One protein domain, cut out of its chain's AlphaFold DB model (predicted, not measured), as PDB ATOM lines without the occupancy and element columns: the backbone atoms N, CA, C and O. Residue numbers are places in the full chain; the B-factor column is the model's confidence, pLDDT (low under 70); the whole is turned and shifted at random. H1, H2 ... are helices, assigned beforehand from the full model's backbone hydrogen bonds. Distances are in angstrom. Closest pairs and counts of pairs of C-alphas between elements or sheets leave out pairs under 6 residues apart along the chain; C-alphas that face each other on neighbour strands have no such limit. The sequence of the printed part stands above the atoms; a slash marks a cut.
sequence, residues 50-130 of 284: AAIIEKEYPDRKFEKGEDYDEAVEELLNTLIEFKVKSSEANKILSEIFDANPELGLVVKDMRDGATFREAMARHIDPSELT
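What this domain is: This is residues 50 to 130 of the 284 residues of an uncharacterized protein of Bacteroidetes bacterium (UniProt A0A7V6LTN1). One long helix, H2, makes the length of an extended rod, with the short helix H1 folded back beside its beginning and a small helical hairpin, H3 and H4, at its other end. The bare stretch of H2, residues 76 to 92, separates the two ends. The printed part has 81 residues with four named helices, H1 to H4 in order, and no named strand, and is all helix. It is extended, with a radius of gyration of the C-alphas of 21.7 A and spans of 66 by 24 by 17 A.

Where its parts are: H1, residues 50 to 56, begins at C-alpha 50 (187.115, 164.181, 154.961) and is 10.0 A long. H2, residues 65 to 99, is 50.8 A long and ends at C-alpha 99 (188.521, 121.246, 139.247). H3, residues 101 to 111, is 15.6 A long. H4, residues 116 to 123, is 11.0 A long and ends at C-alpha 123 (195.802, 114.700, 150.326).

How they stand to each other: H1 touches H2, with residues 68 to 75 of H2 alone; the closest C-alphas, of Ala 50 and Tyr 68, are 6.7 A apart. Their tilt is steep, 48 degrees, the same way. H2 and H3 are close but not clearly touching, with the C-alphas of Phe 97 and Gly 104 closest at 5.6 A. H3 and H4 form a helical hairpin and touch, the closest C-alphas being those of Val 106 and Ala 119, 4.9 A apart, at a steep tilt of 43 degrees, opposite ways. H1 is apart from H3 and H4, and H2 is apart from H4. In H2, H3 and H4 every O i to N i+4 pair is within hydrogen-bond range; in H1, 2 of 3 are.

The domain as a whole: The two C-alphas farthest apart, of Lys 64 and Ser 127, are 66.7 A apart. Residues 125 to 130 stand free. The printed part has no cut, no link is long, and no printed residue is under 70 in pLDDT.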
ATOM      1  N   ALA A  50     185.768 163.682 154.649       87.50
ATOM      2  CA  ALA A  50     187.115 164.181 154.961       87.50
ATOM      3  C   ALA A  50     187.947 163.196 155.802       87.50
ATOM      4  O   ALA A  50     189.057 162.848 155.424       87.50
ATOM      5  N   ALA A  51     187.369 162.635 156.870       88.94
ATOM      6  CA  ALA A  51     188.074 161.703 157.754       88.94
ATOM      7  C   ALA A  51     188.523 160.389 157.077       88.94
ATOM      8  O   ALA A  51     189.509 159.789 157.496       88.94
ATOM      9  N   ILE A  52     187.790 159.906 156.066       89.00
ATOM     10  CA  ILE A  52     188.164 158.694 155.315       89.00
ATOM     11  C   ILE A  52     189.270 159.038 154.317       89.00
ATOM     12  O   ILE A  52     190.251 158.307 154.212       89.00
ATOM     13  N   ILE A  53     189.123 160.170 153.630       92.31
ATOM     14  CA  ILE A  53     190.056 160.641 152.606       92.31
ATOM     15  C   ILE A  53     191.411 161.025 153.199       92.31
ATOM     16  O   ILE A  53     192.431 160.585 152.688       92.31
ATOM     17  N   GLU A  54     191.442 161.746 154.317       90.88
ATOM     18  CA  GLU A  54     192.689 162.100 155.012       90.88
ATOM     19  C   GLU A  54     193.417 160.870 155.571       90.88
ATOM     20  O   GLU A  54     194.637 160.874 155.706       90.88
ATOM     21  N   LYS A  55     192.687 159.793 155.888       93.19
ATOM     22  CA  LYS A  55     193.294 158.531 156.326       93.19
ATOM     23  C   LYS A  55     193.935 157.771 155.163       93.19
ATOM     24  O   LYS A  55     194.999 157.188 155.348       93.19
ATOM     25  N   GLU A  56     193.260 157.719 154.020       92.56
ATOM     26  CA  GLU A  56     193.739 156.990 152.842       92.56
ATOM     27  C   GLU A  56     194.843 157.761 152.102       92.56
ATOM     28  O   GLU A  56     195.794 157.163 151.603       92.56
ATOM     29  N   TYR A  57     194.759 159.095 152.105       93.19
ATOM     30  CA  TYR A  57     195.703 160.009 151.465       93.19
ATOM     31  C   TYR A  57     196.313 160.991 152.486       93.19
ATOM     32  O   TYR A  57     196.064 162.197 152.402       93.19
ATOM     33  N   PRO A  58     197.134 160.517 153.445       91.81
ATOM     34  CA  PRO A  58     197.656 161.348 154.538       91.81
ATOM     35  C   PRO A  58     198.609 162.459 154.076       91.81
ATOM     36  O   PRO A  58     198.762 163.464 154.765       91.81
ATOM     37  N   ASP A  59     199.234 162.294 152.908       93.12
ATOM     38  CA  ASP A  59     200.202 163.246 152.355       93.12
ATOM     39  C   ASP A  59     199.567 164.268 151.386       93.12
ATOM     40  O   ASP A  59     200.256 165.165 150.889       93.12
ATOM     41  N   ARG A  60     198.262 164.150 151.088       90.69
ATOM     42  CA  ARG A  60     197.549 165.048 150.165       90.69
ATOM     43  C   ARG A  60     197.017 166.266 150.923       90.69
ATOM     44  O   ARG A  60     196.470 166.150 152.014       90.69
ATOM     45  N   LYS A  61     197.182 167.450 150.331       87.69
ATOM     46  CA  LYS A  61     196.601 168.695 150.847       87.69
ATOM     47  C   LYS A  61     195.207 168.890 150.262       87.69
ATOM     48  O   LYS A  61     195.032 168.701 149.062       87.69
ATOM     49  N   PHE A  62     194.265 169.295 151.106       86.12
ATOM     50  CA  PHE A  62     192.887 169.590 150.729       86.12
ATOM     51  C   PHE A  62     192.589 171.038 151.107       86.12
ATOM     52  O   PHE A  62     192.438 171.361 152.284       86.12
ATOM     53  N   GLU A  63     192.599 171.924 150.117       84.19
ATOM     54  CA  GLU A  63     192.426 173.365 150.304       84.19
ATOM     55  C   GLU A  63     190.972 173.785 150.040       84.19
ATOM     56  O   GLU A  63     190.509 174.788 150.582       84.19
ATOM     57  N   LYS A  64     190.233 173.015 149.230       85.44
ATOM     58  CA  LYS A  64     188.836 173.276 148.854       85.44
ATOM     59  C   LYS A  64     187.986 172.008 148.913       85.44
ATOM     60  O   LYS A  64     188.493 170.894 148.854       85.44
ATOM     61  N   GLY A  65     186.662 172.180 148.978       81.94
ATOM     62  CA  GLY A  65     185.707 171.063 148.941       81.94
ATOM     63  C   GLY A  65     185.847 170.174 147.698       81.94
ATOM     64  O   GLY A  65     185.758 168.957 147.818       81.94
ATOM     65  N   GLU A  66     186.160 170.769 146.543       87.19
ATOM     66  CA  GLU A  66     186.390 170.058 145.276       87.19
ATOM     67  C   GLU A  66     187.576 169.077 145.358       87.19
ATOM     68  O   GLU A  66     187.481 167.966 144.846       87.19
ATOM     69  N   ASP A  67     188.637 169.410 146.109       88.88
ATOM     70  CA  ASP A  67     189.786 168.511 146.310       88.88
ATOM     71  C   ASP A  67     189.374 167.216 147.032       88.88
ATOM     72  O   ASP A  67     189.930 166.140 146.793       88.88
ATOM     73  N   TYR A  68     188.395 167.316 147.940       88.62
ATOM     74  CA  TYR A  68     187.837 166.157 148.625       88.62
ATOM     75  C   TYR A  68     186.906 165.348 147.716       88.62
ATOM     76  O   TYR A  68     186.904 164.123 147.823       88.62
ATOM     77  N   ASP A  69     186.129 165.995 146.844       89.44
ATOM     78  CA  ASP A  69     185.269 165.311 145.871       89.44
ATOM     79  C   ASP A  69     186.104 164.500 144.867       89.44
ATOM     80  O   ASP A  69     185.829 163.316 144.655       89.44
ATOM     81  N   GLU A  70     187.184 165.081 144.336       92.19
ATOM     82  CA  GLU A  70     188.126 164.386 143.449       92.19
ATOM     83  C   GLU A  70     188.764 163.168 144.127       92.19
ATOM     84  O   GLU A  70     188.834 162.083 143.549       92.19
ATOM     85  N   ALA A  71     189.213 163.316 145.377       91.94
ATOM     86  CA  ALA A  71     189.815 162.212 146.118       91.94
ATOM     87  C   ALA A  71     188.801 161.108 146.462       91.94
ATOM     88  O   ALA A  71     189.160 159.930 146.511       91.94
ATOM     89  N   VAL A  72     187.527 161.458 146.680       93.56
ATOM     90  CA  VAL A  72     186.450 160.469 146.825       93.56
ATOM     91  C   VAL A  72     186.237 159.712 145.521       93.56
ATOM     92  O   VAL A  72     186.127 158.488 145.559       93.56
ATOM     93  N   GLU A  73     186.200 160.396 144.380       94.31
ATOM     94  CA  GLU A  73     186.055 159.740 143.079       94.31
ATOM     95  C   GLU A  73     187.233 158.797 142.787       94.31
ATOM     96  O   GLU A  73     187.025 157.642 142.408       94.31
ATOM     97  N   GLU A  74     188.463 159.241 143.045       95.38
ATOM     98  CA  GLU A  74     189.676 158.434 142.897       95.38
ATOM     99  C   GLU A  74     189.652 157.179 143.786       95.38
ATOM    100  O   GLU A  74     189.912 156.064 143.314       95.38
ATOM    101  N   LEU A  75     189.278 157.336 145.061       94.56
ATOM    102  CA  LEU A  75     189.157 156.224 145.997       94.56
ATOM    103  C   LEU A  75     188.072 155.240 145.556       94.56
ATOM    104  O   LEU A  75     188.283 154.026 145.578       94.56
ATOM    105  N   LEU A  76     186.908 155.741 145.139       95.38
ATOM    106  CA  LEU A  76     185.812 154.904 144.659       95.38
ATOM    107  C   LEU A  76     186.224 154.115 143.416       95.38
ATOM    108  O   LEU A  76     185.993 152.907 143.375       95.38
ATOM    109  N   ASN A  77     186.876 154.759 142.449       96.75
ATOM    110  CA  ASN A  77     187.393 154.089 141.259       96.75
ATOM    111  C   ASN A  77     188.410 153.002 141.633       96.75
ATOM    112  O   ASN A  77     188.275 151.861 141.192       96.75
ATOM    113  N   THR A  78     189.351 153.304 142.530       96.00
ATOM    114  CA  THR A  78     190.338 152.334 143.032       96.00
ATOM    115  C   THR A  78     189.672 151.135 143.711       96.00
ATOM    116  O   THR A  78     190.023 149.984 143.441       96.00
ATOM    117  N   LEU A  79     188.673 151.370 144.563       95.81
ATOM    118  CA  LEU A  79     187.935 150.307 145.249       95.81
ATOM    119  C   LEU A  79     187.091 149.470 144.284       95.81
ATOM    120  O   LEU A  79     186.998 148.252 144.453       95.81
ATOM    121  N   ILE A  80     186.481 150.096 143.273       96.81
ATOM    122  CA  ILE A  80     185.741 149.399 142.218       96.81
ATOM    123  C   ILE A  80     186.697 148.515 141.420       96.81
ATOM    124  O   ILE A  80     186.420 147.326 141.257       96.81
ATOM    125  N   GLU A  81     187.835 149.049 140.979       96.75
ATOM    126  CA  GLU A  81     188.854 148.279 140.271       96.75
ATOM    127  C   GLU A  81     189.370 147.109 141.106       96.75
ATOM    128  O   GLU A  81     189.443 145.983 140.609       96.75
ATOM    129  N   PHE A  82     189.707 147.356 142.373       96.25
ATOM    130  CA  PHE A  82     190.139 146.314 143.294       96.25
ATOM    131  C   PHE A  82     189.069 145.232 143.421       96.25
ATOM    132  O   PHE A  82     189.371 144.052 143.267       96.25
ATOM    133  N   LYS A  83     187.803 145.613 143.620       96.38
ATOM    134  CA  LYS A  83     186.690 144.666 143.721       96.38
ATOM    135  C   LYS A  83     186.528 143.836 142.451       96.38
ATOM    136  O   LYS A  83     186.319 142.631 142.565       96.38
ATOM    137  N   VAL A  84     186.612 144.448 141.269       96.50
ATOM    138  CA  VAL A  84     186.529 143.731 139.987       96.50
ATOM    139  C   VAL A  84     187.680 142.732 139.879       96.50
ATOM    140  O   VAL A  84     187.426 141.536 139.753       96.50
ATOM    141  N   LYS A  85     188.926 143.185 140.061       95.88
ATOM    142  CA  LYS A  85     190.127 142.336 139.994       95.88
ATOM    143  C   LYS A  85     190.092 141.202 141.024       95.88
ATOM    144  O   LYS A  85     190.377 140.055 140.696       95.88
ATOM    145  N   SER A  86     189.707 141.489 142.268       95.56
ATOM    146  CA  SER A  86     189.565 140.475 143.320       95.56
ATOM    147  C   SER A  86     188.423 139.503 143.039       95.56
ATOM    148  O   SER A  86     188.562 138.316 143.311       95.56
ATOM    149  N   SER A  87     187.301 139.969 142.487       96.06
ATOM    150  CA  SER A  87     186.191 139.095 142.106       96.06
ATOM    151  C   SER A  87     186.589 138.149 140.974       96.06
ATOM    152  O   SER A  87     186.228 136.975 141.013       96.06
ATOM    153  N   GLU A  88     187.335 138.639 139.985       95.94
ATOM    154  CA  GLU A  88     187.871 137.823 138.893       95.94
ATOM    155  C   GLU A  88     188.892 136.805 139.408       95.94
ATOM    156  O   GLU A  88     188.771 135.617 139.113       95.94
ATOM    157  N   ALA A  89     189.838 137.232 140.247       94.75
ATOM    158  CA  ALA A  89     190.817 136.340 140.862       94.75
ATOM    159  C   ALA A  89     190.150 135.255 141.721       94.75
ATOM    160  O   ALA A  89     190.492 134.080 141.606       94.75
ATOM    161  N   ASN A  90     189.158 135.623 142.540       94.81
ATOM    162  CA  ASN A  90     188.402 134.667 143.346       94.81
ATOM    163  C   ASN A  90     187.645 133.668 142.473       94.81
ATOM    164  O   ASN A  90     187.635 132.489 142.798       94.81
ATOM    165  N   LYS A  91     187.056 134.112 141.356       96.62
ATOM    166  CA  LYS A  91     186.389 133.213 140.410       96.62
ATOM    167  C   LYS A  91     187.368 132.191 139.829       96.62
ATOM    168  O   LYS A  91     187.068 131.006 139.850       96.62
ATOM    169  N   ILE A  92     188.542 132.638 139.378       95.75
ATOM    170  CA  ILE A  92     189.587 131.748 138.848       95.75
ATOM    171  C   ILE A  92     190.040 130.747 139.920       95.75
ATOM    172  O   ILE A  92     190.141 129.555 139.648       95.75
ATOM    173  N   LEU A  93     190.289 131.207 141.149       94.62
ATOM    174  CA  LEU A  93     190.682 130.327 142.254       94.62
ATOM    175  C   LEU A  93     189.591 129.309 142.595       94.62
ATOM    176  O   LEU A  93     189.904 128.140 142.811       94.62
ATOM    177  N   SER A  94     188.325 129.729 142.615       94.12
ATOM    178  CA  SER A  94     187.191 128.825 142.806       94.12
ATOM    179  C   SER A  94     187.122 127.772 141.705       94.12
ATOM    180  O   SER A  94     187.044 126.596 142.027       94.12
ATOM    181  N   GLU A  95     187.250 128.156 140.432       96.19
ATOM    182  CA  GLU A  95     187.268 127.208 139.307       96.19
ATOM    183  C   GLU A  95     188.428 126.203 139.417       96.19
ATOM    184  O   GLU A  95     188.247 125.014 139.158       96.19
ATOM    185  N   ILE A  96     189.612 126.651 139.856       95.00
ATOM    186  CA  ILE A  96     190.767 125.770 140.090       95.00
ATOM    187  C   ILE A  96     190.485 124.773 141.219       95.00
ATOM    188  O   ILE A  96     190.813 123.596 141.067       95.00
ATOM    189  N   PHE A  97     189.906 125.219 142.338       94.56
ATOM    190  CA  PHE A  97     189.577 124.344 143.468       94.56
ATOM    191  C   PHE A  97     188.409 123.404 143.169       94.56
ATOM    192  O   PHE A  97     188.433 122.264 143.623       94.56
ATOM    193  N   ASP A  98     187.434 123.834 142.370       94.19
ATOM    194  CA  ASP A  98     186.346 122.973 141.902       94.19
ATOM    195  C   ASP A  98     186.885 121.873 140.975       94.19
ATOM    196  O   ASP A  98     186.478 120.715 141.078       94.19
ATOM    197  N   ALA A  99     187.839 122.213 140.102       93.31
ATOM    198  CA  ALA A  99     188.521 121.246 139.247       93.31
ATOM    199  C   ALA A  99     189.502 120.344 140.021       93.31
ATOM    200  O   ALA A  99     189.729 119.208 139.611       93.31
ATOM    201  N   ASN A 100     190.083 120.831 141.126       91.88
ATOM    202  CA  ASN A 100     191.095 120.130 141.925       91.88
ATOM    203  C   ASN A 100     190.804 120.251 143.439       91.88
ATOM    204  O   ASN A 100     191.479 121.022 144.134       91.88
ATOM    205  N   PRO A 101     189.837 119.488 143.987       92.75
ATOM    206  CA  PRO A 101     189.429 119.611 145.391       92.75
ATOM    207  C   PRO A 101     190.562 119.372 146.401       92.75
ATOM    208  O   PRO A 101     190.649 120.076 147.411       92.75
ATOM    209  N   GLU A 102     191.475 118.441 146.103       92.88
ATOM    210  CA  GLU A 102     192.628 118.123 146.958       92.88
ATOM    211  C   GLU A 102     193.560 119.327 147.148       92.88
ATOM    212  O   GLU A 102     194.103 119.541 148.233       92.88
ATOM    213  N   LEU A 103     193.686 120.199 146.138       92.69
ATOM    214  CA  LEU A 103     194.475 121.427 146.257       92.69
ATOM    215  C   LEU A 103     193.878 122.378 147.307       92.69
ATOM    216  O   LEU A 103     194.620 123.021 148.053       92.69
ATOM    217  N   GLY A 104     192.548 122.439 147.411       94.44
ATOM    218  CA  GLY A 104     191.864 123.212 148.449       94.44
ATOM    219  C   GLY A 104     192.158 122.683 149.857       94.44
ATOM    220  O   GLY A 104     192.367 123.474 150.782       94.44
ATOM    221  N   LEU A 105     192.240 121.358 150.021       94.94
ATOM    222  CA  LEU A 105     192.616 120.717 151.286       94.94
ATOM    223  C   LEU A 105     194.085 120.973 151.645       94.94
ATOM    224  O   LEU A 105     194.381 121.295 152.796       94.94
ATOM    225  N   VAL A 106     194.988 120.944 150.661       96.25
ATOM    226  CA  VAL A 106     196.397 121.323 150.855       96.25
ATOM    227  C   VAL A 106     196.517 122.771 151.336       96.25
ATOM    228  O   VAL A 106     197.191 123.037 152.332       96.25
ATOM    229  N   VAL A 107     195.836 123.717 150.678       96.06
ATOM    230  CA  VAL A 107     195.851 125.139 151.070       96.06
ATOM    231  C   VAL A 107     195.250 125.341 152.463       96.06
ATOM    232  O   VAL A 107     195.776 126.130 153.251       96.06
ATOM    233  N   LYS A 108     194.178 124.614 152.796       96.19
ATOM    234  CA  LYS A 108     193.576 124.632 154.134       96.19
ATOM    235  C   LYS A 108     194.566 124.160 155.202       96.19
ATOM    236  O   LYS A 108     194.764 124.865 156.186       96.19
ATOM    237  N   ASP A 109     195.229 123.026 154.996       97.06
ATOM    238  CA  ASP A 109     196.212 122.499 155.947       97.06
ATOM    239  C   ASP A 109     197.399 123.451 156.132       97.06
ATOM    240  O   ASP A 109     197.892 123.626 157.248       97.06
ATOM    241  N   MET A 110     197.842 124.108 155.055       97.50
ATOM    242  CA  MET A 110     198.889 125.128 155.126       97.50
ATOM    243  C   MET A 110     198.445 126.362 155.915       97.50
ATOM    244  O   MET A 110     199.221 126.888 156.714       97.50
ATOM    245  N   ARG A 111     197.196 126.812 155.736       96.88
ATOM    246  CA  ARG A 111     196.598 127.877 156.557       96.88
ATOM    247  C   ARG A 111     196.574 127.488 158.038       96.88
ATOM    248  O   ARG A 111     196.822 128.343 158.883       96.88
ATOM    249  N   ASP A 112     196.307 126.219 158.334       97.19
ATOM    250  CA  ASP A 112     196.268 125.677 159.696       97.19
ATOM    251  C   ASP A 112     197.679 125.389 160.268       97.19
ATOM    252  O   ASP A 112     197.813 124.971 161.419       97.19
ATOM    253  N   GLY A 113     198.741 125.669 159.499       96.38
ATOM    254  CA  GLY A 113     200.137 125.661 159.946       96.38
ATOM    255  C   GLY A 113     200.976 124.465 159.488       96.38
ATOM    256  O   GLY A 113     202.134 124.358 159.893       96.38
ATOM    257  N   ALA A 114     200.441 123.567 158.654       96.88
ATOM    258  CA  ALA A 114     201.221 122.470 158.083       96.88
ATOM    259  C   ALA A 114     202.223 122.972 157.032       96.88
ATOM    260  O   ALA A 114     201.965 123.927 156.293       96.88
ATOM    261  N   THR A 115     203.365 122.296 156.904       96.62
ATOM    262  CA  THR A 115     204.277 122.571 155.788       96.62
ATOM    263  C   THR A 115     203.686 122.058 154.472       96.62
ATOM    264  O   THR A 115     202.917 121.098 154.450       96.62
ATOM    265  N   PHE A 116     204.098 122.645 153.341       93.94
ATOM    266  CA  PHE A 116     203.621 122.237 152.010       93.94
ATOM    267  C   PHE A 116     203.759 120.725 151.762       93.94
ATOM    268  O   PHE A 116     202.842 120.093 151.254       93.94
ATOM    269  N   ARG A 117     204.887 120.119 152.159       93.69
ATOM    270  CA  ARG A 117     205.129 118.682 151.946       93.69
ATOM    271  C   ARG A 117     204.240 117.801 152.817       93.69
ATOM    272  O   ARG A 117     203.796 116.763 152.346       93.69
ATOM    273  N   GLU A 118     203.983 118.206 154.059       94.75
ATOM    274  CA  GLU A 118     203.074 117.483 154.953       94.75
ATOM    275  C   GLU A 118     201.633 117.550 154.452       94.75
ATOM    276  O   GLU A 118     200.950 116.533 154.448       94.75
ATOM    277  N   ALA A 119     201.188 118.725 154.000       95.44
ATOM    278  CA  ALA A 119     199.854 118.918 153.443       95.44
ATOM    279  C   ALA A 119     199.660 118.107 152.149       95.44
ATOM    280  O   ALA A 119     198.687 117.371 152.029       95.44
ATOM    281  N   MET A 120     200.623 118.160 151.218       94.06
ATOM    282  CA  MET A 120     200.608 117.340 149.998       94.06
ATOM    283  C   MET A 120     200.550 115.844 150.324       94.06
ATOM    284  O   MET A 120     199.714 115.141 149.779       94.06
ATOM    285  N   ALA A 121     201.387 115.359 151.248       92.69
ATOM    286  CA  ALA A 121     201.442 113.938 151.597       92.69
ATOM    287  C   ALA A 121     200.157 113.396 152.251       92.69
ATOM    288  O   ALA A 121     199.982 112.181 152.308       92.69
ATOM    289  N   ARG A 122     199.284 114.265 152.780       93.81
ATOM    290  CA  ARG A 122     197.987 113.862 153.350       93.81
ATOM    291  C   ARG A 122     196.895 113.701 152.300       93.81
ATOM    292  O   ARG A 122     196.032 112.852 152.492       93.81
ATOM    293  N   HIS A 123     196.928 114.524 151.254       93.56
ATOM    294  CA  HIS A 123     195.802 114.700 150.326       93.56
ATOM    295  C   HIS A 123     196.116 114.266 148.890       93.56
ATOM    296  O   HIS A 123     195.203 114.047 148.110       93.56
ATOM    297  N   ILE A 124     197.393 114.129 148.519       91.88
ATOM    298  CA  ILE A 124     197.811 113.792 147.153       91.88
ATOM    299  C   ILE A 124     198.795 112.624 147.183       91.88
ATOM    300  O   ILE A 124     199.866 112.709 147.798       91.88
ATOM    301  N   ASP A 125     198.456 111.539 146.483       87.25
ATOM    302  CA  ASP A 125     199.354 110.398 146.337       87.25
ATOM    303  C   ASP A 125     200.513 110.759 145.381       87.25
ATOM    304  O   ASP A 125     200.284 111.250 144.273       87.25
ATOM    305  N   PRO A 126     201.784 110.518 145.757       84.62
ATOM    306  CA  PRO A 126     202.923 110.793 144.883       84.62
ATOM    307  C   PRO A 126     202.863 110.112 143.508       84.62
ATOM    308  O   PRO A 126     203.470 110.616 142.561       84.62
ATOM    309  N   SER A 127     202.172 108.976 143.388       84.00
ATOM    310  CA  SER A 127     201.987 108.269 142.118       84.00
ATOM    311  C   SER A 127     201.057 109.008 141.151       84.00
ATOM    312  O   SER A 127     201.266 108.917 139.945       84.00
ATOM    313  N   GLU A 128     200.121 109.815 141.657       83.75
ATOM    314  CA  GLU A 128     199.193 110.623 140.850       83.75
ATOM    315  C   GLU A 128     199.849 111.894 140.288       83.75
ATOM    316  O   GLU A 128     199.353 112.499 139.345       83.75
ATOM    317  N   LEU A 129     201.008 112.297 140.821       84.25
ATOM    318  CA  LEU A 129     201.754 113.480 140.367       84.25
ATOM    319  C   LEU A 129     202.569 113.253 139.085       84.25
ATOM    320  O   LEU A 129     203.244 114.173 138.604       84.25
ATOM    321  N   THR A 130     202.588 112.021 138.577       88.00
ATOM    322  CA  THR A 130     203.329 111.644 137.372       88.00
ATOM    323  C   THR A 130     202.340 111.237 136.283       88.00
ATOM    324  O   THR A 130     201.840 110.114 136.334       88.00
TER     325      THR A 130